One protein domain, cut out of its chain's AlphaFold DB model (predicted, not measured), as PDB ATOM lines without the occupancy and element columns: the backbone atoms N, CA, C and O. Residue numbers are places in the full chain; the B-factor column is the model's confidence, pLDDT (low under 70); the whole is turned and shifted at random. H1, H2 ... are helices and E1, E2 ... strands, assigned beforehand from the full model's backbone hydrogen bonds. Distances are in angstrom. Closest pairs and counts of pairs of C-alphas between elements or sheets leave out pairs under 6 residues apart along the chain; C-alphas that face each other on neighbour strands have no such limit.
ATOM      1  N   VAL A  22      37.557  21.662  40.118       94.19
ATOM      2  CA  VAL A  22      38.561  22.724  40.003       94.19
ATOM      3  C   VAL A  22      38.208  23.834  40.978       94.19
ATOM      4  O   VAL A  22      37.134  24.422  40.882       94.19
ATOM      5  N   ILE A  23      39.134  24.159  41.876       95.00
ATOM      6  CA  ILE A  23      38.990  25.258  42.831       95.00
ATOM      7  C   ILE A  23      40.065  26.289  42.525       95.00
ATOM      8  O   ILE A  23      41.257  25.990  42.573       95.00
ATOM      9  N   LYS A  24      39.643  27.511  42.212       96.69
ATOM     10  CA  LYS A  24      40.544  28.660  42.121       96.69
ATOM     11  C   LYS A  24      40.537  29.395  43.448       96.69
ATOM     12  O   LYS A  24      39.494  29.484  44.092       96.69
ATOM     13  N   ALA A  25      41.692  29.913  43.837       96.50
ATOM     14  CA  ALA A  25      41.801  30.770  44.999       96.50
ATOM     15  C   ALA A  25      42.845  31.862  44.780       96.50
ATOM     16  O   ALA A  25      43.804  31.685  44.024       96.50
ATOM     17  N   ASN A  26      42.676  32.988  45.469       95.69
ATOM     18  CA  ASN A  26      43.632  34.096  45.396       95.69
ATOM     19  C   ASN A  26      44.967  33.739  46.042       95.69
ATOM     20  O   ASN A  26      46.002  34.287  45.674       95.69
ATOM     21  N   LYS A  27      44.935  32.829  47.012       93.19
ATOM     22  CA  LYS A  27      46.108  32.395  47.754       93.19
ATOM     23  C   LYS A  27      45.894  31.027  48.381       93.19
ATOM     24  O   LYS A  27      44.761  30.577  48.572       93.19
ATOM     25  N   SER A  28      46.998  30.384  48.724       93.31
ATOM     26  CA  SER A  28      47.015  29.115  49.432       93.31
ATOM     27  C   SER A  28      48.167  29.021  50.407       93.31
ATOM     28  O   SER A  28      49.212  29.622  50.176       93.31
ATOM     29  N   MET A  29      47.986  28.190  51.426       90.44
ATOM     30  CA  MET A  29      49.016  27.843  52.395       90.44
ATOM     31  C   MET A  29      49.137  26.323  52.486       90.44
ATOM     32  O   MET A  29      48.157  25.648  52.806       90.44
ATOM     33  N   LEU A  30      50.334  25.784  52.258       89.56
ATOM     34  CA  LEU A  30      50.702  24.441  52.707       89.56
ATOM     35  C   LEU A  30      51.319  24.556  54.101       89.56
ATOM     36  O   LEU A  30      52.481  24.922  54.245       89.56
ATOM     37  N   TYR A  31      50.527  24.229  55.122       87.12
ATOM     38  CA  TYR A  31      50.944  24.250  56.520       87.12
ATOM     39  C   TYR A  31      51.437  22.870  56.965       87.12
ATOM     40  O   TYR A  31      50.697  21.880  56.864       87.12
ATOM     41  N   PHE A  32      52.661  22.789  57.487       81.31
ATOM     42  CA  PHE A  32      53.237  21.531  57.959       81.31
ATOM     43  C   PHE A  32      52.629  21.091  59.288       81.31
ATOM     44  O   PHE A  32      52.821  21.706  60.332       81.31
ATOM     45  N   ALA A  33      51.912  19.968  59.262       70.12
ATOM     46  CA  ALA A  33      51.199  19.440  60.424       70.12
ATOM     47  C   ALA A  33      52.055  18.499  61.301       70.12
ATOM     48  O   ALA A  33      51.506  17.662  62.014       70.12
ATOM     49  N   GLY A  34      53.387  18.605  61.230       65.62
ATOM     50  CA  GLY A  34      54.323  17.898  62.114       65.62
ATOM     51  C   GLY A  34      54.801  16.518  61.646       65.62
ATOM     52  O   GLY A  34      55.690  15.959  62.275       65.62
ATOM     53  N   LEU A  35      54.271  15.965  60.549       68.12
ATOM     54  CA  LEU A  35      54.718  14.679  59.989       68.12
ATOM     55  C   LEU A  35      54.752  14.734  58.462       68.12
ATOM     56  O   LEU A  35      53.709  14.641  57.813       68.12
ATOM     57  N   TYR A  36      55.943  14.849  57.877       63.56
ATOM     58  CA  TYR A  36      56.120  14.829  56.422       63.56
ATOM     59  C   TYR A  36      55.712  13.451  55.858       63.56
ATOM     60  O   TYR A  36      56.023  12.438  56.487       63.56
ATOM     61  N   PRO A  37      54.998  13.363  54.713       70.31
ATOM     62  CA  PRO A  37      54.583  14.439  53.804       70.31
ATOM     63  C   PRO A  37      53.159  14.974  54.056       70.31
ATOM     64  O   PRO A  37      52.495  15.415  53.121       70.31
ATOM     65  N   SER A  38      52.629  14.896  55.282       85.19
ATOM     66  CA  SER A  38      51.269  15.350  55.609       85.19
ATOM     67  C   SER A  38      51.205  16.855  55.880       85.19
ATOM     68  O   SER A  38      51.851  17.366  56.795       85.19
ATOM     69  N   TYR A  39      50.344  17.541  55.131       88.44
ATOM     70  CA  TYR A  39      50.101  18.979  55.239       88.44
ATOM     71  C   TYR A  39      48.607  19.277  55.397       88.44
ATOM     72  O   TYR A  39      47.733  18.471  55.052       88.44
ATOM     73  N   LEU A  40      48.322  20.472  55.904       90.69
ATOM     74  CA  LEU A  40      47.032  21.128  55.733       90.69
ATOM     75  C   LEU A  40      47.165  22.112  54.571       90.69
ATOM     76  O   LEU A  40      48.001  23.007  54.622       90.69
ATOM     77  N   LEU A  41      46.362  21.926  53.527       93.75
ATOM     78  CA  LEU A  41      46.248  22.873  52.426       93.75
ATOM     79  C   LEU A  41      45.091  23.821  52.718       93.75
ATOM     80  O   LEU A  41      43.945  23.379  52.784       93.75
ATOM     81  N   TYR A  42      45.381  25.108  52.836       93.81
ATOM     82  CA  TYR A  42      44.381  26.168  52.837       93.81
ATOM     83  C   TYR A  42      44.289  26.780  51.451       93.81
ATOM     84  O   TYR A  42      45.313  27.042  50.831       93.81
ATOM     85  N   LEU A  43      43.072  27.040  50.993       95.31
ATOM     86  CA  LEU A  43      42.754  27.866  49.834       95.31
ATOM     87  C   LEU A  43      41.920  29.039  50.340       95.31
ATOM     88  O   LEU A  43      40.988  28.807  51.109       95.31
ATOM     89  N   GLN A  44      42.229  30.272  49.937       94.75
ATOM     90  CA  GLN A  44      41.491  31.450  50.395       94.75
ATOM     91  C   GLN A  44      41.243  32.480  49.286       94.75
ATOM     92  O   GLN A  44      42.144  32.814  48.511       94.75
ATOM     93  N   GLY A  45      40.031  33.040  49.284       94.62
ATOM     94  CA  GLY A  45      39.590  34.113  48.395       94.62
ATOM     95  C   GLY A  45      39.068  33.597  47.055       94.62
ATOM     96  O   GLY A  45      39.649  32.683  46.480       94.62
ATOM     97  N   ASN A  46      38.004  34.221  46.541       93.06
ATOM     98  CA  ASN A  46      37.345  33.885  45.270       93.06
ATOM     99  C   ASN A  46      36.830  32.435  45.150       93.06
ATOM    100  O   ASN A  46      36.649  31.926  44.045       93.06
ATOM    101  N   ILE A  47      36.547  31.781  46.278       94.12
ATOM    102  CA  ILE A  47      35.899  30.467  46.321       94.12
ATOM    103  C   ILE A  47      34.374  30.674  46.329       94.12
ATOM    104  O   ILE A  47      33.889  31.414  47.182       94.12
ATOM    105  N   PRO A  48      33.592  30.036  45.443       90.81
ATOM    106  CA  PRO A  48      32.136  30.161  45.452       90.81
ATOM    107  C   PRO A  48      31.509  29.724  46.784       90.81
ATOM    108  O   PRO A  48      31.849  28.665  47.321       90.81
ATOM    109  N   ASP A  49      30.569  30.512  47.308       87.19
ATOM    110  CA  ASP A  49      29.915  30.236  48.594       87.19
ATOM    111  C   ASP A  49      29.048  28.970  48.571       87.19
ATOM    112  O   ASP A  49      28.799  28.373  49.620       87.19
ATOM    113  N   ASP A  50      28.610  28.516  47.400       88.44
ATOM    114  CA  ASP A  50      27.898  27.252  47.203       88.44
ATOM    115  C   ASP A  50      28.833  26.027  47.180       88.44
ATOM    116  O   ASP A  50      28.350  24.889  47.168       88.44
ATOM    117  N   THR A  51      30.158  26.223  47.270       88.75
ATOM    118  CA  THR A  51      31.112  25.114  47.393       88.75
ATOM    119  C   THR A  51      30.760  24.270  48.615       88.75
ATOM    120  O   THR A  51      30.739  24.732  49.767       88.75
ATOM    121  N   LYS A  52      30.453  22.997  48.347       86.81
ATOM    122  CA  LYS A  52      30.006  22.036  49.353       86.81
ATOM    123  C   LYS A  52      31.079  21.821  50.424       86.81
ATOM    124  O   LYS A  52      32.268  22.064  50.232       86.81
ATOM    125  N   HIS A  53      30.642  21.291  51.556       87.75
ATOM    126  CA  HIS A  53      31.502  20.798  52.625       87.75
ATOM    127  C   HIS A  53      31.588  19.261  52.565       87.75
ATOM    128  O   HIS A  53      30.649  18.632  52.083       87.75
ATOM    129  N   SER A  54      32.665  18.651  53.078       90.00
ATOM    130  CA  SER A  54      32.736  17.195  53.329       90.00
ATOM    131  C   SER A  54      32.454  16.263  52.133       90.00
ATOM    132  O   SER A  54      31.870  15.198  52.315       90.00
ATOM    133  N   TRP A  55      32.857  16.633  50.918       91.06
ATOM    134  CA  TRP A  55      32.528  15.896  49.687       91.06
ATOM    135  C   TRP A  55      33.670  15.063  49.092       91.06
ATOM    136  O   TRP A  55      33.470  14.427  48.066       91.06
ATOM    137  N   VAL A  56      34.855  15.032  49.709       91.88
ATOM    138  CA  VAL A  56      35.950  14.158  49.255       91.88
ATOM    139  C   VAL A  56      35.666  12.730  49.730       91.88
ATOM    140  O   VAL A  56      35.927  12.386  50.880       91.88
ATOM    141  N   ASP A  57      35.094  11.894  48.874       91.75
ATOM    142  CA  ASP A  57      34.543  10.577  49.225       91.75
ATOM    143  C   ASP A  57      35.587   9.451  49.325       91.75
ATOM    144  O   ASP A  57      35.363   8.435  49.986       91.75
ATOM    145  N   LYS A  58      36.768   9.646  48.743       92.06
ATOM    146  CA  LYS A  58      37.905   8.717  48.782       92.06
ATOM    147  C   LYS A  58      39.219   9.491  48.719       92.06
ATOM    148  O   LYS A  58      39.213  10.716  48.751       92.06
ATOM    149  N   ASP A  59      40.343   8.792  48.666       93.25
ATOM    150  CA  ASP A  59      41.613   9.460  48.402       93.25
ATOM    151  C   ASP A  59      41.692   9.810  46.908       93.25
ATOM    152  O   ASP A  59      41.381   8.974  46.060       93.25
ATOM    153  N   TYR A  60      42.079  11.048  46.605       95.31
ATOM    154  CA  TYR A  60      42.168  11.578  45.241       95.31
ATOM    155  C   TYR A  60      43.568  12.111  44.974       95.31
ATOM    156  O   TYR A  60      44.188  12.688  45.870       95.31
ATOM    157  N   TRP A  61      44.043  11.990  43.739       95.94
ATOM    158  CA  TRP A  61      45.180  12.782  43.286       95.94
ATOM    159  C   TRP A  61      44.728  14.213  43.013       95.94
ATOM    160  O   TRP A  61      43.572  14.476  42.700       95.94
ATOM    161  N   ALA A  62      45.637  15.165  43.132       96.75
ATOM    162  CA  ALA A  62      45.381  16.532  42.730       96.75
ATOM    163  C   ALA A  62      46.672  17.225  42.332       96.75
ATOM    164  O   ALA A  62      47.770  16.825  42.727       96.75
ATOM    165  N   VAL A  63      46.518  18.303  41.579       96.94
ATOM    166  CA  VAL A  63      47.597  19.234  41.284       96.94
ATOM    167  C   VAL A  63      47.186  20.616  41.762       96.94
ATOM    168  O   VAL A  63      46.112  21.105  41.412       96.94
ATOM    169  N   LEU A  64      48.053  21.233  42.559       96.94
ATOM    170  CA  LEU A  64      47.993  22.651  42.887       96.94
ATOM    171  C   LEU A  64      48.907  23.394  41.910       96.94
ATOM    172  O   LEU A  64      50.125  23.352  42.054       96.94
ATOM    173  N   GLU A  65      48.320  24.021  40.898       96.81
ATOM    174  CA  GLU A  65      49.032  24.888  39.956       96.81
ATOM    175  C   GLU A  65      49.172  26.284  40.571       96.81
ATOM    176  O   GLU A  65      48.181  26.861  41.034       96.81
ATOM    177  N   ILE A  66      50.388  26.825  40.555       95.62
ATOM    178  CA  ILE A  66      50.702  28.169  41.030       95.62
ATOM    179  C   ILE A  66      50.738  29.087  39.816       95.62
ATOM    180  O   ILE A  66      51.460  28.843  38.846       95.62
ATOM    181  N   ASP A  67      49.923  30.134  39.843       95.19
ATOM    182  CA  ASP A  67      49.824  31.052  38.719       95.19
ATOM    183  C   ASP A  67      51.174  31.727  38.441       95.19
ATOM    184  O   ASP A  67      51.941  32.019  39.358       95.19
ATOM    185  N   LYS A  68      51.477  31.997  37.166       94.25
ATOM    186  CA  LYS A  68      52.739  32.640  36.759       94.25
ATOM    187  C   LYS A  68      52.924  34.031  37.368       94.25
ATOM    188  O   LYS A  68      54.057  34.473  37.505       94.25
ATOM    189  N   SER A  69      51.832  34.710  37.721       92.94
ATOM    190  CA  SER A  69      51.861  35.999  38.416       92.94
ATOM    191  C   SER A  69      52.199  35.887  39.905       92.94
ATOM    192  O   SER A  69      52.404  36.912  40.556       92.94
ATOM    193  N   SER A  70      52.265  34.672  40.463       87.62
ATOM    194  CA  SER A  70      52.630  34.496  41.862       87.62
ATOM    195  C   SER A  70      54.069  34.930  42.104       87.62
ATOM    196  O   SER A  70      54.991  34.528  41.396       87.62
ATOM    197  N   LYS A  71      54.262  35.731  43.154       81.88
ATOM    198  CA  LYS A  71      55.580  36.235  43.556       81.88
ATOM    199  C   LYS A  71      56.567  35.105  43.873       81.88
ATOM    200  O   LYS A  71      57.756  35.254  43.613       81.88
ATOM    201  N   ASN A  72      56.072  34.001  44.431       76.31
ATOM    202  CA  ASN A  72      56.865  32.835  44.807       76.31
ATOM    203  C   ASN A  72      56.369  31.627  44.013       76.31
ATOM    204  O   ASN A  72      55.163  31.389  43.971       76.31
ATOM    205  N   HIS A  73      57.286  30.844  43.435       83.56
ATOM    206  CA  HIS A  73      56.954  29.589  42.745       83.56
ATOM    207  C   HIS A  73      55.981  29.757  41.554       83.56
ATOM    208  O   HIS A  73      55.234  28.848  41.196       83.56
ATOM    209  N   GLY A  74      55.965  30.941  40.929       89.75
ATOM    210  CA  GLY A  74      55.074  31.244  39.812       89.75
ATOM    211  C   GLY A  74      55.300  30.326  38.606       89.75
ATOM    212  O   GLY A  74      56.415  30.199  38.104       89.75
ATOM    213  N   GLY A  75      54.229  29.698  38.114       92.12
ATOM    214  CA  GLY A  75      54.284  28.753  36.994       92.12
ATOM    215  C   GLY A  75      54.707  27.334  37.377       92.12
ATOM    216  O   GLY A  75      54.799  26.475  36.497       92.12
ATOM    217  N   GLU A  76      54.953  27.080  38.659       93.12
ATOM    218  CA  GLU A  76      55.229  25.749  39.191       93.12
ATOM    219  C   GLU A  76      53.942  25.039  39.632       93.12
ATOM    220  O   GLU A  76      52.850  25.615  39.683       93.12
ATOM    221  N   ALA A  77      54.055  23.748  39.934       95.06
ATOM    222  CA  ALA A  77      52.943  22.923  40.377       95.06
ATOM    223  C   ALA A  77      53.363  21.936  41.471       95.06
ATOM    224  O   ALA A  77      54.492  21.449  41.491       95.06
ATOM    225  N   VAL A  78      52.421  21.590  42.349       93.81
ATOM    226  CA  VAL A  78      52.615  20.604  43.423       93.81
ATOM    227  C   VAL A  78      51.668  19.427  43.222       93.81
ATOM    228  O   VAL A  78      50.462  19.620  43.047       93.81
ATOM    229  N   ILE A  79      52.199  18.205  43.291       94.62
ATOM    230  CA  ILE A  79      51.399  16.975  43.272       94.62
ATOM    231  C   ILE A  79      50.929  16.660  44.693       94.62
ATOM    232  O   ILE A  79      51.723  16.608  45.634       94.62
ATOM    233  N   LEU A  80      49.629  16.428  44.847       94.75
ATOM    234  CA  LEU A  80      48.981  16.173  46.126       94.75
ATOM    235  C   LEU A  80      48.155  14.886  46.075       94.75
ATOM    236  O   LEU A  80      47.595  14.522  45.044       94.75
ATOM    237  N   LYS A  81      48.007  14.242  47.233       94.56
ATOM    238  CA  LYS A  81      46.916  13.308  47.521       94.56
ATOM    239  C   LYS A  81      45.989  13.900  48.568       94.56
ATOM    240  O   LYS A  81      46.430  14.176  49.684       94.56
ATOM    241  N   LEU A  82      44.718  14.079  48.232       95.25
ATOM    242  CA  LEU A  82      43.676  14.490  49.169       95.25
ATOM    243  C   LEU A  82      43.242  13.279  49.985       95.25
ATOM    244  O   LEU A  82      43.065  12.194  49.437       95.25
ATOM    245  N   LYS A  83      43.062  13.467  51.294       93.00
ATOM    246  CA  LYS A  83      42.505  12.424  52.163       93.00
ATOM    247  C   LYS A  83      40.984  12.408  52.074       93.00
ATOM    248  O   LYS A  83      40.363  13.471  52.072       93.00
ATOM    249  N   LYS A  84      40.396  11.213  52.120       93.56
ATOM    250  CA  LYS A  84      38.946  11.046  52.247       93.56
ATOM    251  C   LYS A  84      38.370  11.750  53.479       93.56
ATOM    252  O   LYS A  84      39.007  11.851  54.534       93.56
ATOM    253  N   THR A  85      37.126  12.184  53.350       93.19
ATOM    254  CA  THR A  85      36.320  12.746  54.429       93.19
ATOM    255  C   THR A  85      36.023  11.689  55.500       93.19
ATOM    256  O   THR A  85      35.905  10.493  55.225       93.19
ATOM    257  N   SER A  86      35.913  12.117  56.755       90.94
ATOM    258  CA  SER A  86      35.505  11.269  57.882       90.94
ATOM    259  C   SER A  86      34.806  12.107  58.948       90.94
ATOM    260  O   SER A  86      35.000  13.320  59.000       90.94
ATOM    261  N   LYS A  87      34.054  11.468  59.857       86.69
ATOM    262  CA  LYS A  87      33.368  12.169  60.961       86.69
ATOM    263  C   LYS A  87      34.318  13.034  61.803       86.69
ATOM    264  O   LYS A  87      33.959  14.136  62.190       86.69
ATOM    265  N   ALA A  88      35.533  12.545  62.062       85.75
ATOM    266  CA  ALA A  88      36.545  13.263  62.841       85.75
ATOM    267  C   ALA A  88      37.375  14.258  62.006       85.75
ATOM    268  O   ALA A  88      38.172  15.020  62.546       85.75
ATOM    269  N   SER A  89      37.256  14.216  60.680       85.25
ATOM    270  CA  SER A  89      38.041  15.048  59.777       85.25
ATOM    271  C   SER A  89      37.296  15.257  58.458       85.25
ATOM    272  O   SER A  89      37.625  14.583  57.475       85.25
ATOM    273  N   PRO A  90      36.322  16.174  58.418       89.62
ATOM    274  CA  PRO A  90      35.621  16.525  57.189       89.62
ATOM    275  C   PRO A  90      36.571  17.103  56.126       89.62
ATOM    276  O   PRO A  90      37.509  17.828  56.472       89.62
ATOM    277  N   GLN A  91      36.353  16.775  54.843       92.12
ATOM    278  CA  GLN A  91      37.185  17.237  53.717       92.12
ATOM    279  C   GLN A  91      36.350  17.621  52.477       92.12
ATOM    280  O   GLN A  91      35.597  16.778  51.988       92.12
ATOM    281  N   PRO A  92      36.494  18.843  51.932       93.12
ATOM    282  CA  PRO A  92      37.140  19.988  52.566       93.12
ATOM    283  C   PRO A  92      36.324  20.538  53.734       93.12
ATOM    284  O   PRO A  92      35.116  20.310  53.847       93.12
ATOM    285  N   GLU A  93      36.990  21.330  54.565       92.94
ATOM    286  CA  GLU A  93      36.393  22.080  55.663       92.94
ATOM    287  C   GLU A  93      36.415  23.585  55.395       92.94
ATOM    288  O   GLU A  93      37.470  24.138  55.099       92.94
ATOM    289  N   TRP A  94      35.259  24.247  55.510       92.88
ATOM    290  CA  TRP A  94      35.211  25.708  55.572       92.88
ATOM    291  C   TRP A  94      35.817  26.156  56.895       92.88
ATOM    292  O   TRP A  94      35.434  25.657  57.952       92.88
ATOM    293  N   CYS A  95      36.792  27.051  56.825       87.94
ATOM    294  CA  CYS A  95      37.727  27.258  57.909       87.94
ATOM    295  C   CYS A  95      37.891  28.740  58.235       87.94
ATOM    296  O   CYS A  95      38.147  29.557  57.358       87.94
ATOM    297  N   VAL A  96      37.827  29.061  59.523       89.06
ATOM    298  CA  VAL A  96      38.241  30.353  60.078       89.06
ATOM    299  C   VAL A  96      39.460  30.078  60.953       89.06
ATOM    300  O   VAL A  96      39.377  29.256  61.865       89.06
ATOM    301  N   THR A  97      40.596  30.707  60.657       85.81
ATOM    302  CA  THR A  97      41.865  30.543  61.392       85.81
ATOM    303  C   THR A  97      42.102  31.709  62.348       85.81
ATOM    304  O   THR A  97      41.647  32.820  62.088       85.81
ATOM    305  N   GLN A  98      42.822  31.481  63.456       77.19
ATOM    306  CA  GLN A  98      43.061  32.528  64.467       77.19
ATOM    307  C   GLN A  98      43.803  33.750  63.918       77.19
ATOM    308  O   GLN A  98      43.428  34.868  64.250       77.19
ATOM    309  N   GLY A  99      44.806  33.564  63.060       73.94
ATOM    310  CA  GLY A  99      45.499  34.676  62.400       73.94
ATOM    311  C   GLY A  99      44.812  35.209  61.158       73.94
ATOM    312  O   GLY A  99      45.451  35.899  60.369       73.94
ATOM    313  N   GLY A 100      43.539  34.868  60.950       79.50
ATOM    314  CA  GLY A 100      42.771  35.412  59.847       79.50
ATOM    315  C   GLY A 100      43.400  35.101  58.490       79.50
ATOM    316  O   GLY A 100      43.892  34.000  58.243       79.50
ATOM    317  N   ASP A 101      43.356  36.100  57.621       75.31
ATOM    318  CA  ASP A 101      43.914  36.102  56.277       75.31
ATOM    319  C   ASP A 101      45.447  36.021  56.245       75.31
ATOM    320  O   ASP A 101      46.009  35.670  55.213       75.31
ATOM    321  N   LYS A 102      46.136  36.296  57.348       76.44
ATOM    322  CA  LYS A 102      47.593  36.142  57.424       76.44
ATOM    323  C   LYS A 102      48.027  34.753  57.884       76.44
ATOM    324  O   LYS A 102      49.210  34.464  57.891       76.44
ATOM    325  N   TRP A 103      47.081  33.902  58.294       75.06
ATOM    326  CA  TRP A 103      47.352  32.574  58.862       75.06
ATOM    327  C   TRP A 103      48.321  32.566  60.064       75.06
ATOM    328  O   TRP A 103      48.875  31.523  60.406       75.06
ATOM    329  N   ASP A 104      48.465  33.706  60.741       67.31
ATOM    330  CA  ASP A 104      49.278  33.885  61.948       67.31
ATOM    331  C   ASP A 104      48.672  33.190  63.203       67.31
ATOM    332  O   ASP A 104      47.538  32.701  63.217       67.31
ATOM    333  N   GLY A 105      49.403  33.156  64.322       62.41
ATOM    334  CA  GLY A 105      48.857  32.769  65.637       62.41
ATOM    335  C   GLY A 105      48.959  31.280  66.022       62.41
ATOM    336  O   GLY A 105      49.772  30.532  65.484       62.41
ATOM    337  N   LYS A 106      48.165  30.844  67.026       56.34
ATOM    338  CA  LYS A 106      48.342  29.566  67.770       56.34
ATOM    339  C   LYS A 106      47.926  28.294  67.015       56.34
ATOM    340  O   LYS A 106      47.681  27.258  67.634       56.34
ATOM    341  N   GLY A 107      47.873  28.344  65.691       58.91
ATOM    342  CA  GLY A 107      47.851  27.142  64.874       58.91
ATOM    343  C   GLY A 107      46.775  27.109  63.796       58.91
ATOM    344  O   GLY A 107      45.877  27.949  63.737       58.91
ATOM    345  N   PRO A 108      46.856  26.086  62.938       65.88
ATOM    346  CA  PRO A 108      46.108  26.001  61.691       65.88
ATOM    347  C   PRO A 108      44.678  25.467  61.907       65.88
ATOM    348  O   PRO A 108      43.916  25.293  60.959       65.88
ATOM    349  N   ALA A 109      44.282  25.132  63.138       73.81
ATOM    350  CA  ALA A 109      42.987  24.511  63.395       73.81
ATOM    351  C   ALA A 109      41.822  25.423  62.973       73.81
ATOM    352  O   ALA A 109      41.845  26.630  63.215       73.81
ATOM    353  N   CYS A 110      40.785  24.833  62.373       84.12
ATOM    354  CA  CYS A 110      39.561  25.565  62.071       84.12
ATOM    355  C   CYS A 110      38.824  25.875  63.372       84.12
ATOM    356  O   CYS A 110      38.531  24.980  64.168       84.12
ATOM    357  N   LEU A 111      38.545  27.156  63.595       86.38
ATOM    358  CA  LEU A 111      37.784  27.613  64.745       86.38
ATOM    359  C   LEU A 111      36.328  27.164  64.633       86.38
ATOM    360  O   LEU A 111      35.718  27.220  63.564       86.38
ATOM    361  N   LYS A 112      35.744  26.774  65.769       85.62
ATOM    362  CA  LYS A 112      34.301  26.548  65.867       85.62
ATOM    363  C   LYS A 112      33.596  27.902  65.810       85.62
ATOM    364  O   LYS A 112      33.779  28.731  66.695       85.62
ATOM    365  N   THR A 113      32.798  28.123  64.773       88.19
ATOM    366  CA  THR A 113      32.066  29.374  64.550       88.19
ATOM    367  C   THR A 113      30.730  29.097  63.866       88.19
ATOM    368  O   THR A 113      30.583  28.105  63.153       88.19
ATOM    369  N   ASN A 114      29.757  29.989  64.057       91.00
ATOM    370  CA  ASN A 114      28.478  29.965  63.346       91.00
ATOM    371  C   ASN A 114      28.576  30.513  61.908       91.00
ATOM    372  O   ASN A 114      27.637  30.351  61.133       91.00
ATOM    373  N   LYS A 115      29.701  31.139  61.536       91.31
ATOM    374  CA  LYS A 115      29.950  31.698  60.196       91.31
ATOM    375  C   LYS A 115      31.233  31.124  59.571       91.31
ATOM    376  O   LYS A 115      32.159  31.877  59.286       91.31
ATOM    377  N   PRO A 116      31.323  29.805  59.318       87.94
ATOM    378  CA  PRO A 116      32.568  29.152  58.884       87.94
ATOM    379  C   PRO A 116      33.097  29.622  57.517       87.94
ATOM    380  O   PRO A 116      34.256  29.385  57.194       87.94
ATOM    381  N   LYS A 117      32.264  30.300  56.717       92.31
ATOM    382  CA  LYS A 117      32.618  30.839  55.395       92.31
ATOM    383  C   LYS A 117      33.061  32.300  55.419       92.31
ATOM    384  O   LYS A 117      33.467  32.810  54.383       92.31
ATOM    385  N   SER A 118      33.014  32.986  56.567       91.06
ATOM    386  CA  SER A 118      33.239  34.442  56.643       91.06
ATOM    387  C   SER A 118      34.621  34.897  56.170       91.06
ATOM    388  O   SER A 118      34.805  36.071  55.878       91.06
ATOM    389  N   MET A 119      35.592  33.984  56.107       90.56
ATOM    390  CA  MET A 119      36.942  34.244  55.600       90.56
ATOM    391  C   MET A 119      37.179  33.761  54.165       90.56
ATOM    392  O   MET A 119      38.295  33.899  53.663       90.56
ATOM    393  N   ASN A 120      36.166  33.169  53.527       94.12
ATOM    394  CA  ASN A 120      36.260  32.527  52.221       94.12
ATOM    395  C   ASN A 120      37.472  31.583  52.123       94.12
ATOM    396  O   ASN A 120      38.310  31.710  51.234       94.12
ATOM    397  N   GLN A 121      37.599  30.674  53.093       93.56
ATOM    398  CA  GLN A 121      38.754  29.793  53.228       93.56
ATOM    399  C   GLN A 121      38.329  28.326  53.345       93.56
ATOM    400  O   GLN A 121      37.563  27.957  54.236       93.56
ATOM    401  N   LEU A 122      38.868  27.484  52.466       94.12
ATOM    402  CA  LEU A 122      38.708  26.031  52.480       94.12
ATOM    403  C   LEU A 122      40.000  25.360  52.929       94.12
ATOM    404  O   LEU A 122      41.089  25.755  52.526       94.12
ATOM    405  N   ARG A 123      39.872  24.303  53.724       93.81
ATOM    406  CA  ARG A 123      40.983  23.485  54.200       93.81
ATOM    407  C   ARG A 123      40.841  22.047  53.723       93.81
ATOM    408  O   ARG A 123      39.794  21.431  53.920       93.81
ATOM    409  N   PHE A 124      41.933  21.488  53.219       94.50
ATOM    410  CA  PHE A 124      42.104  20.071  52.927       94.50
ATOM    411  C   PHE A 124      43.218  19.471  53.791       94.50
ATOM    412  O   PHE A 124      44.235  20.115  54.046       94.50
ATOM    413  N   LYS A 125      43.081  18.208  54.203       93.25
ATOM    414  CA  LYS A 125      44.244  17.384  54.579       93.25
ATOM    415  C   LYS A 125      44.808  16.742  53.324       93.25
ATOM    416  O   LYS A 125      44.091  16.026  52.624       93.25
ATOM    417  N   VAL A 126      46.099  16.945  53.095       93.19
ATOM    418  CA  VAL A 126      46.786  16.431  51.913       93.19
ATOM    419  C   VAL A 126      48.081  15.724  52.289       93.19
ATOM    420  O   VAL A 126      48.645  15.942  53.364       93.19
ATOM    421  N   LYS A 127      48.549  14.856  51.399       91.50
ATOM    422  CA  LYS A 127      49.941  14.419  51.354       91.50
ATOM    423  C   LYS A 127      50.588  15.024  50.120       91.50
ATOM    424  O   LYS A 127      50.079  14.819  49.023       91.50
ATOM    425  N   VAL A 128      51.694  15.732  50.288       90.12
ATOM    426  CA  VAL A 128      52.522  16.137  49.147       90.12
ATOM    427  C   VAL A 128      53.181  14.894  48.551       90.12
ATOM    428  O   VAL A 128      53.466  13.940  49.275       90.12
ATOM    429  N   GLN A 129      53.354  14.852  47.235       90.25
ATOM    430  CA  GLN A 129      53.981  13.738  46.524       90.25
ATOM    431  C   GLN A 129      55.243  14.208  45.790       90.25
ATOM    432  O   GLN A 129      55.384  15.388  45.472       90.25
ATOM    433  N   TYR A 130      56.161  13.277  45.527       86.44
ATOM    434  CA  TYR A 130      57.362  13.546  44.736       86.44
ATOM    435  C   TYR A 130      57.008  13.812  43.271       86.44
ATOM    436  O   TYR A 130      56.045  13.245  42.749       86.44
ATOM    437  N   LYS A 131      57.813  14.630  42.584       87.69
ATOM    438  CA  LYS A 131      57.611  14.959  41.161       87.69
ATOM    439  C   LYS A 131      57.619  13.717  40.258       87.69
ATOM    440  O   LYS A 131      56.920  13.685  39.250       87.69
ATOM    441  N   ASP A 132      58.359  12.683  40.658       88.19
ATOM    442  CA  ASP A 132      58.496  11.419  39.930       88.19
ATOM    443  C   ASP A 132      57.270  10.510  40.083       88.19
ATOM    444  O   ASP A 132      57.308   9.381  39.630       88.19
ATOM    445  N   THR A 133      56.193  10.994  40.719       91.88
ATOM    446  CA  THR A 133      54.883  10.319  40.760       91.88
ATOM    447  C   THR A 133      53.901  10.849  39.708       91.88
ATOM    448  O   THR A 133      52.715  10.504  39.719       91.88
ATOM    449  N   LYS A 134      54.363  11.725  38.806       92.94
ATOM    450  CA  LYS A 134      53.548  12.399  37.782       92.94
ATOM    451  C   LYS A 134      52.801  11.442  36.853       92.94
ATOM    452  O   LYS A 134      51.737  11.798  36.365       92.94
ATOM    453  N   GLU A 135      53.300  10.233  36.631       94.56
ATOM    454  CA  GLU A 135      52.665   9.180  35.832       94.56
ATOM    455  C   GLU A 135      51.304   8.736  36.385       94.56
ATOM    456  O   GLU A 135      50.475   8.232  35.629       94.56
ATOM    457  N   ASN A 136      51.032   9.000  37.669       93.69
ATOM    458  CA  ASN A 136      49.726   8.768  38.289       93.69
ATOM    459  C   ASN A 136      48.684   9.848  37.939       93.69
ATOM    460  O   ASN A 136      47.507   9.695  38.256       93.69
ATOM    461  N   LEU A 137      49.095  10.953  37.310       94.38
ATOM    462  CA  LEU A 137      48.210  12.042  36.901       94.38
ATOM    463  C   LEU A 137      47.691  11.828  35.473       94.38
ATOM    464  O   LEU A 137      48.352  11.173  34.664       94.38
ATOM    465  N   PRO A 138      46.561  12.443  35.076       94.69
ATOM    466  CA  PRO A 138      46.146  12.446  33.677       94.69
ATOM    467  C   PRO A 138      47.214  13.075  32.772       94.69
ATOM    468  O   PRO A 138      47.797  14.099  33.132       94.69
ATOM    469  N   LYS A 139      47.414  12.521  31.564       94.75
ATOM    470  CA  LYS A 139      48.477  12.913  30.606       94.75
ATOM    471  C   LYS A 139      48.683  14.425  30.467       94.75
ATOM    472  O   LYS A 139      49.817  14.890  30.459       94.75
ATOM    473  N   LYS A 140      47.594  15.200  30.410       92.81
ATOM    474  CA  LYS A 140      47.646  16.662  30.246       92.81
ATOM    475  C   LYS A 140      48.341  17.411  31.396       92.81
ATOM    476  O   LYS A 140      48.787  18.529  31.182       92.81
ATOM    477  N   TYR A 141      48.445  16.812  32.582       94.81
ATOM    478  CA  TYR A 141      49.107  17.405  33.748       94.81
ATOM    479  C   TYR A 141      50.523  16.876  33.979       94.81
ATOM    480  O   TYR A 141      51.263  17.473  34.748       94.81
ATOM    481  N   GLN A 142      50.937  15.793  33.316       95.44
ATOM    482  CA  GLN A 142      52.228  15.145  33.588       95.44
ATOM    483  C   GLN A 142      53.444  15.999  33.187       95.44
ATOM    484  O   GLN A 142      54.545  15.759  33.673       95.44
ATOM    485  N   ASN A 143      53.252  17.002  32.326       95.12
ATOM    486  CA  ASN A 143      54.317  17.873  31.819       95.12
ATOM    487  C   ASN A 143      54.365  19.244  32.512       95.12
ATOM    488  O   ASN A 143      54.999  20.166  32.001       95.12
ATOM    489  N   LEU A 144      53.672  19.410  33.642       95.06
ATOM    490  CA  LEU A 144      53.777  20.634  34.433       95.06
ATOM    491  C   LEU A 144      55.154  20.749  35.101       95.06
ATOM    492  O   LEU A 144      55.844  19.754  35.327       95.06
ATOM    493  N   ASN A 145      55.546  21.983  35.428       94.06
ATOM    494  CA  ASN A 145      56.794  22.257  36.133       94.06
ATOM    495  C   ASN A 145      56.645  21.910  37.621       94.06
ATOM    496  O   ASN A 145      56.245  22.746  38.430       94.06
ATOM    497  N   PHE A 146      56.888  20.648  37.967       92.50
ATOM    498  CA  PHE A 146      56.692  20.164  39.326       92.50
ATOM    499  C   PHE A 146      57.855  20.517  40.247       92.50
ATOM    500  O   PHE A 146      58.997  20.113  40.017       92.50
ATOM    501  N   VAL A 147      57.525  21.162  41.358       85.38
ATOM    502  CA  VAL A 147      58.406  21.245  42.523       85.38
ATOM    503  C   VAL A 147      58.202  20.044  43.428       85.38
ATOM    504  O   VAL A 147      57.096  19.509  43.538       85.38
ATOM    505  N   GLN A 148      59.266  19.626  44.112       71.81
ATOM    506  CA  GLN A 148      59.163  18.577  45.121       71.81
ATOM    507  C   GLN A 148      59.563  19.088  46.495       71.81
ATOM    508  O   GLN A 148      60.518  19.843  46.653       71.81
ATOM    509  N   TYR A 149      58.844  18.632  47.510       66.12
ATOM    510  CA  TYR A 149      59.288  18.794  48.881       66.12
ATOM    511  C   TYR A 149      60.262  17.672  49.204       66.12
ATOM    512  O   TYR A 149      59.886  16.507  49.116       66.12
ATOM    513  N   GLU A 150      61.478  18.004  49.615       62.03
ATOM    514  CA  GLU A 150      62.414  17.034  50.177       62.03
ATOM    515  C   GLU A 150      62.859  17.491  51.558       62.03
ATOM    516  O   GLU A 150      63.204  18.652  51.777       62.03
ATOM    517  N   VAL A 151      62.841  16.539  52.485       53.31
ATOM    518  CA  VAL A 151      63.438  16.649  53.812       53.31
ATOM    519  C   VAL A 151      64.585  15.649  53.877       53.31
ATOM    520  O   VAL A 151      64.460  14.545  53.352       53.31
ATOM    521  N   GLY A 152      65.701  16.034  54.490       57.41
ATOM    522  CA  GLY A 152      66.916  15.220  54.541       57.41
ATOM    523  C   GLY A 152      68.133  15.960  53.998       57.41
ATOM    524  O   GLY A 152      68.060  17.145  53.667       57.41
ATOM    525  N   TYR A 153      69.245  15.242  53.924       59.34
ATOM    526  CA  TYR A 153      70.530  15.739  53.452       59.34
ATOM    527  C   TYR A 153      71.028  14.846  52.315       59.34
ATOM    528  O   TYR A 153      70.731  13.650  52.312       59.34
ATOM    529  N   ASP A 154      71.743  15.418  51.349       71.19
ATOM    530  CA  ASP A 154      72.496  14.627  50.376       71.19
ATOM    531  C   ASP A 154      73.742  13.985  51.017       71.19
ATOM    532  O   ASP A 154      74.033  14.175  52.202       71.19
ATOM    533  N   GLU A 155      74.489  13.213  50.226       71.38
ATOM    534  CA  GLU A 155      75.729  12.543  50.648       71.38
ATOM    535  C   GLU A 155      76.825  13.505  51.142       71.38
ATOM    536  O   GLU A 155      77.725  13.090  51.869       71.38
ATOM    537  N   ASN A 156      76.714  14.795  50.811       76.38
ATOM    538  CA  ASN A 156      77.636  15.854  51.216       76.38
ATOM    539  C   ASN A 156      77.121  16.654  52.425       76.38
ATOM    540  O   ASN A 156      77.716  17.663  52.804       76.38
ATOM    541  N   GLY A 157      76.005  16.238  53.034       69.88
ATOM    542  CA  GLY A 157      75.412  16.938  54.169       69.88
ATOM    543  C   GLY A 157      74.712  18.248  53.792       69.88
ATOM    544  O   GLY A 157      74.469  19.084  54.667       69.88
ATOM    545  N   VAL A 158      74.359  18.461  52.519       70.88
ATOM    546  CA  VAL A 158      73.560  19.613  52.082       70.88
ATOM    547  C   VAL A 158      72.083  19.291  52.250       70.88
ATOM    548  O   VAL A 158      71.588  18.285  51.753       70.88
ATOM    549  N   SER A 159      71.353  20.166  52.948       65.12
ATOM    550  CA  SER A 159      69.904  20.008  53.117       65.12
ATOM    551  C   SER A 159      69.232  19.993  51.750       65.12
ATOM    552  O   SER A 159      69.283  20.996  51.034       65.12
ATOM    553  N   LEU A 160      68.551  18.896  51.414       63.00
ATOM    554  CA  LEU A 160      67.859  18.729  50.132       63.00
ATOM    555  C   LEU A 160      66.861  19.866  49.892       63.00
ATOM    556  O   LEU A 160      66.671  20.320  48.772       63.00
ATOM    557  N   SER A 161      66.299  20.409  50.968       60.72
ATOM    558  CA  SER A 161      65.375  21.538  50.963       60.72
ATOM    559  C   SER A 161      65.961  22.874  50.475       60.72
ATOM    560  O   SER A 161      65.204  23.817  50.262       60.72
ATOM    561  N   LYS A 162      67.291  22.992  50.366       60.47
ATOM    562  CA  LYS A 162      67.996  24.193  49.880       60.47
ATOM    563  C   LYS A 162      68.356  24.113  48.395       60.47
ATOM    564  O   LYS A 162      68.868  25.087  47.848       60.47
ATOM    565  N   LEU A 163      68.116  22.973  47.747       60.84
ATOM    566  CA  LEU A 163      68.393  22.801  46.324       60.84
ATOM    567  C   LEU A 163      67.310  23.493  45.469       60.84
ATOM    568  O   LEU A 163      66.159  23.593  45.900       60.84
ATOM    569  N   PRO A 164      67.633  23.967  44.251       58.06
ATOM    570  CA  PRO A 164      66.645  24.564  43.351       58.06
ATOM    571  C   PRO A 164      65.444  23.641  43.078       58.06
ATOM    572  O   PRO A 164      65.593  22.426  42.917       58.06
ATOM    573  N   GLY A 165      64.237  24.214  43.006       59.72
ATOM    574  CA  GLY A 165      62.996  23.458  42.783       59.72
ATOM    575  C   GLY A 165      62.536  22.641  43.997       59.72
ATOM    576  O   GLY A 165      61.901  21.590  43.837       59.72
ATOM    577  N   ARG A 166      62.902  23.085  45.209       66.81
ATOM    578  CA  ARG A 166      62.545  22.453  46.482       66.81
ATOM    579  C   ARG A 166      61.828  23.418  47.409       66.81
ATOM    580  O   ARG A 166      62.131  24.606  47.438       66.81
ATOM    581  N   LEU A 167      60.885  22.885  48.181       62.12
ATOM    582  CA  LEU A 167      60.130  23.633  49.183       62.12
ATOM    583  C   LEU A 167      60.605  23.232  50.595       62.12
ATOM    584  O   LEU A 167      60.375  22.088  51.002       62.12
ATOM    585  N   PRO A 168      61.312  24.117  51.332       61.78
ATOM    586  CA  PRO A 168      61.793  23.822  52.683       61.78
ATOM    587  C   PRO A 168      60.713  23.963  53.767       61.78
ATOM    588  O   PRO A 168      60.068  25.002  53.813       61.78
ATOM    589  N   PRO A 169      60.567  23.010  54.712       63.47
ATOM    590  CA  PRO A 169      59.680  23.183  55.867       63.47
ATOM    591  C   PRO A 169      59.892  24.533  56.588       63.47
ATOM    592  O   PRO A 169      61.010  25.051  56.582       63.47
ATOM    593  N   PRO A 170      58.876  25.070  57.292       69.25
ATOM    594  CA  PRO A 170      57.618  24.402  57.629       69.25
ATOM    595  C   PRO A 170      56.444  24.762  56.709       69.25
ATOM    596  O   PRO A 170      55.667  23.885  56.353       69.25
ATOM    597  N   ASN A 171      56.288  26.020  56.308       81.31
ATOM    598  CA  ASN A 171      55.055  26.514  55.701       81.31
ATOM    599  C   ASN A 171      55.343  27.230  54.389       81.31
ATOM    600  O   ASN A 171      56.383  27.870  54.249       81.31
ATOM    601  N   HIS A 172      54.403  27.152  53.449       84.31
ATOM    602  CA  HIS A 172      54.550  27.795  52.150       84.31
ATOM    603  C   HIS A 172      53.277  28.480  51.712       84.31
ATOM    604  O   HIS A 172      52.227  27.842  51.611       84.31
ATOM    605  N   GLU A 173      53.419  29.758  51.391       88.50
ATOM    606  CA  GLU A 173      52.366  30.568  50.808       88.50
ATOM    607  C   GLU A 173      52.583  30.733  49.310       88.50
ATOM    608  O   GLU A 173      53.679  31.059  48.845       88.50
ATOM    609  N   PHE A 174      51.498  30.543  48.570       89.31
ATOM    610  CA  PHE A 174      51.429  30.719  47.124       89.31
ATOM    611  C   PHE A 174      50.188  31.536  46.783       89.31
ATOM    612  O   PHE A 174      49.244  31.601  47.573       89.31
ATOM    613  N   GLY A 175      50.134  32.108  45.586       86.69
ATOM    614  CA  GLY A 175      48.923  32.783  45.129       86.69
ATOM    615  C   GLY A 175      49.168  33.757  43.987       86.69
ATOM    616  O   GLY A 175      50.167  34.480  44.053       86.69
ATOM    617  N   PRO A 176      48.284  33.821  42.975       96.12
ATOM    618  CA  PRO A 176      47.062  33.017  42.780       96.12
ATOM    619  C   PRO A 176      47.307  31.523  42.514       96.12
ATOM    620  O   PRO A 176      48.392  31.138  42.084       96.12
ATOM    621  N   VAL A 177      46.309  30.668  42.777       96.81
ATOM    622  CA  VAL A 177      46.419  29.209  42.575       96.81
ATOM    623  C   VAL A 177      45.161  28.570  41.990       96.81
ATOM    624  O   VAL A 177      44.046  29.092  42.095       96.81
ATOM    625  N   LYS A 178      45.338  27.375  41.420       97.25
ATOM    626  CA  LYS A 178      44.266  26.506  40.932       97.25
ATOM    627  C   LYS A 178      44.519  25.066  41.381       97.25
ATOM    628  O   LYS A 178      45.478  24.437  40.947       97.25
ATOM    629  N   LEU A 179      43.637  24.538  42.224       97.31
ATOM    630  CA  LEU A 179      43.615  23.131  42.612       97.31
ATOM    631  C   LEU A 179      42.724  22.355  41.638       97.31
ATOM    632  O   LEU A 179      41.534  22.646  41.539       97.31
ATOM    633  N   THR A 180      43.279  21.355  40.961       96.88
ATOM    634  CA  THR A 180      42.512  20.403  40.143       96.88
ATOM    635  C   THR A 180      42.584  19.013  40.761       96.88
ATOM    636  O   THR A 180      43.679  18.556  41.080       96.88
ATOM    637  N   ILE A 181      41.442  18.341  40.914       95.25
ATOM    638  CA  ILE A 181      41.324  17.035  41.581       95.25
ATOM    639  C   ILE A 181      41.034  15.925  40.552       95.25
ATOM    640  O   ILE A 181      40.245  16.122  39.627       95.25
ATOM    641  N   PHE A 182      41.676  14.765  40.717       90.50
ATOM    642  CA  PHE A 182      41.652  13.612  39.809       90.50
ATOM    643  C   PHE A 182      41.400  12.308  40.556       90.50
ATOM    644  O   PHE A 182      41.958  12.093  41.638       90.50
ATOM    645  N   LYS A 183      40.588  11.442  39.950       80.00
ATOM    646  CA  LYS A 183      40.286  10.081  40.408       80.00
ATOM    647  C   LYS A 183      41.505   9.232  40.766       80.00
ATOM    648  O   LYS A 183      42.536   9.314  40.067       80.00
TER     649      LYS A 183
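What this domain is: This is residues 22 to 183 of the 183 residues of an uncharacterized protein of Alphaproteobacteria bacterium MarineAlpha9_Bin4 (UniProt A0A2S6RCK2). With little regular structure, one antiparallel sheet, order E1 E8 E4 E5 E6 E3 E2 E7, folds about hinge E6 into a partly open barrel, helix H1 packing on E5. Named elements, mostly strand, hold 57 of 162 printed residues. It is compact, radius of gyration of the C-alphas 15.5 A, spanning 52 by 36 by 33 A.

Where its parts are: Find C-alpha 22 at (38.561, 22.724, 40.003), where E1, residues 22 to 25, begins; then E2, residues 27 to 35, E3, residues 38 to 44, E4, residues 60 to 66, E5, residues 77 to 82, E6, residues 121 to 128, H1, residues 131 to 136, E7, residues 171 to 174, and E8, residues 177 to 182, which ends at C-alpha 182 at (41.652, 13.612, 39.809).

How they stand to each other: E4 E5 E6 make a meander, each antiparallel to the strand before; N 81 and O 127, 2.8 A apart, are within hydrogen-bond range. In H1, 0 of 2 O i to N i+4 pairs are within range, 2 of 3 O i to N i+3.

The domain as a whole: In the printed part 26 residues are under 70 in pLDDT, among them residues 159 to 170 in the long link from H1 to E7.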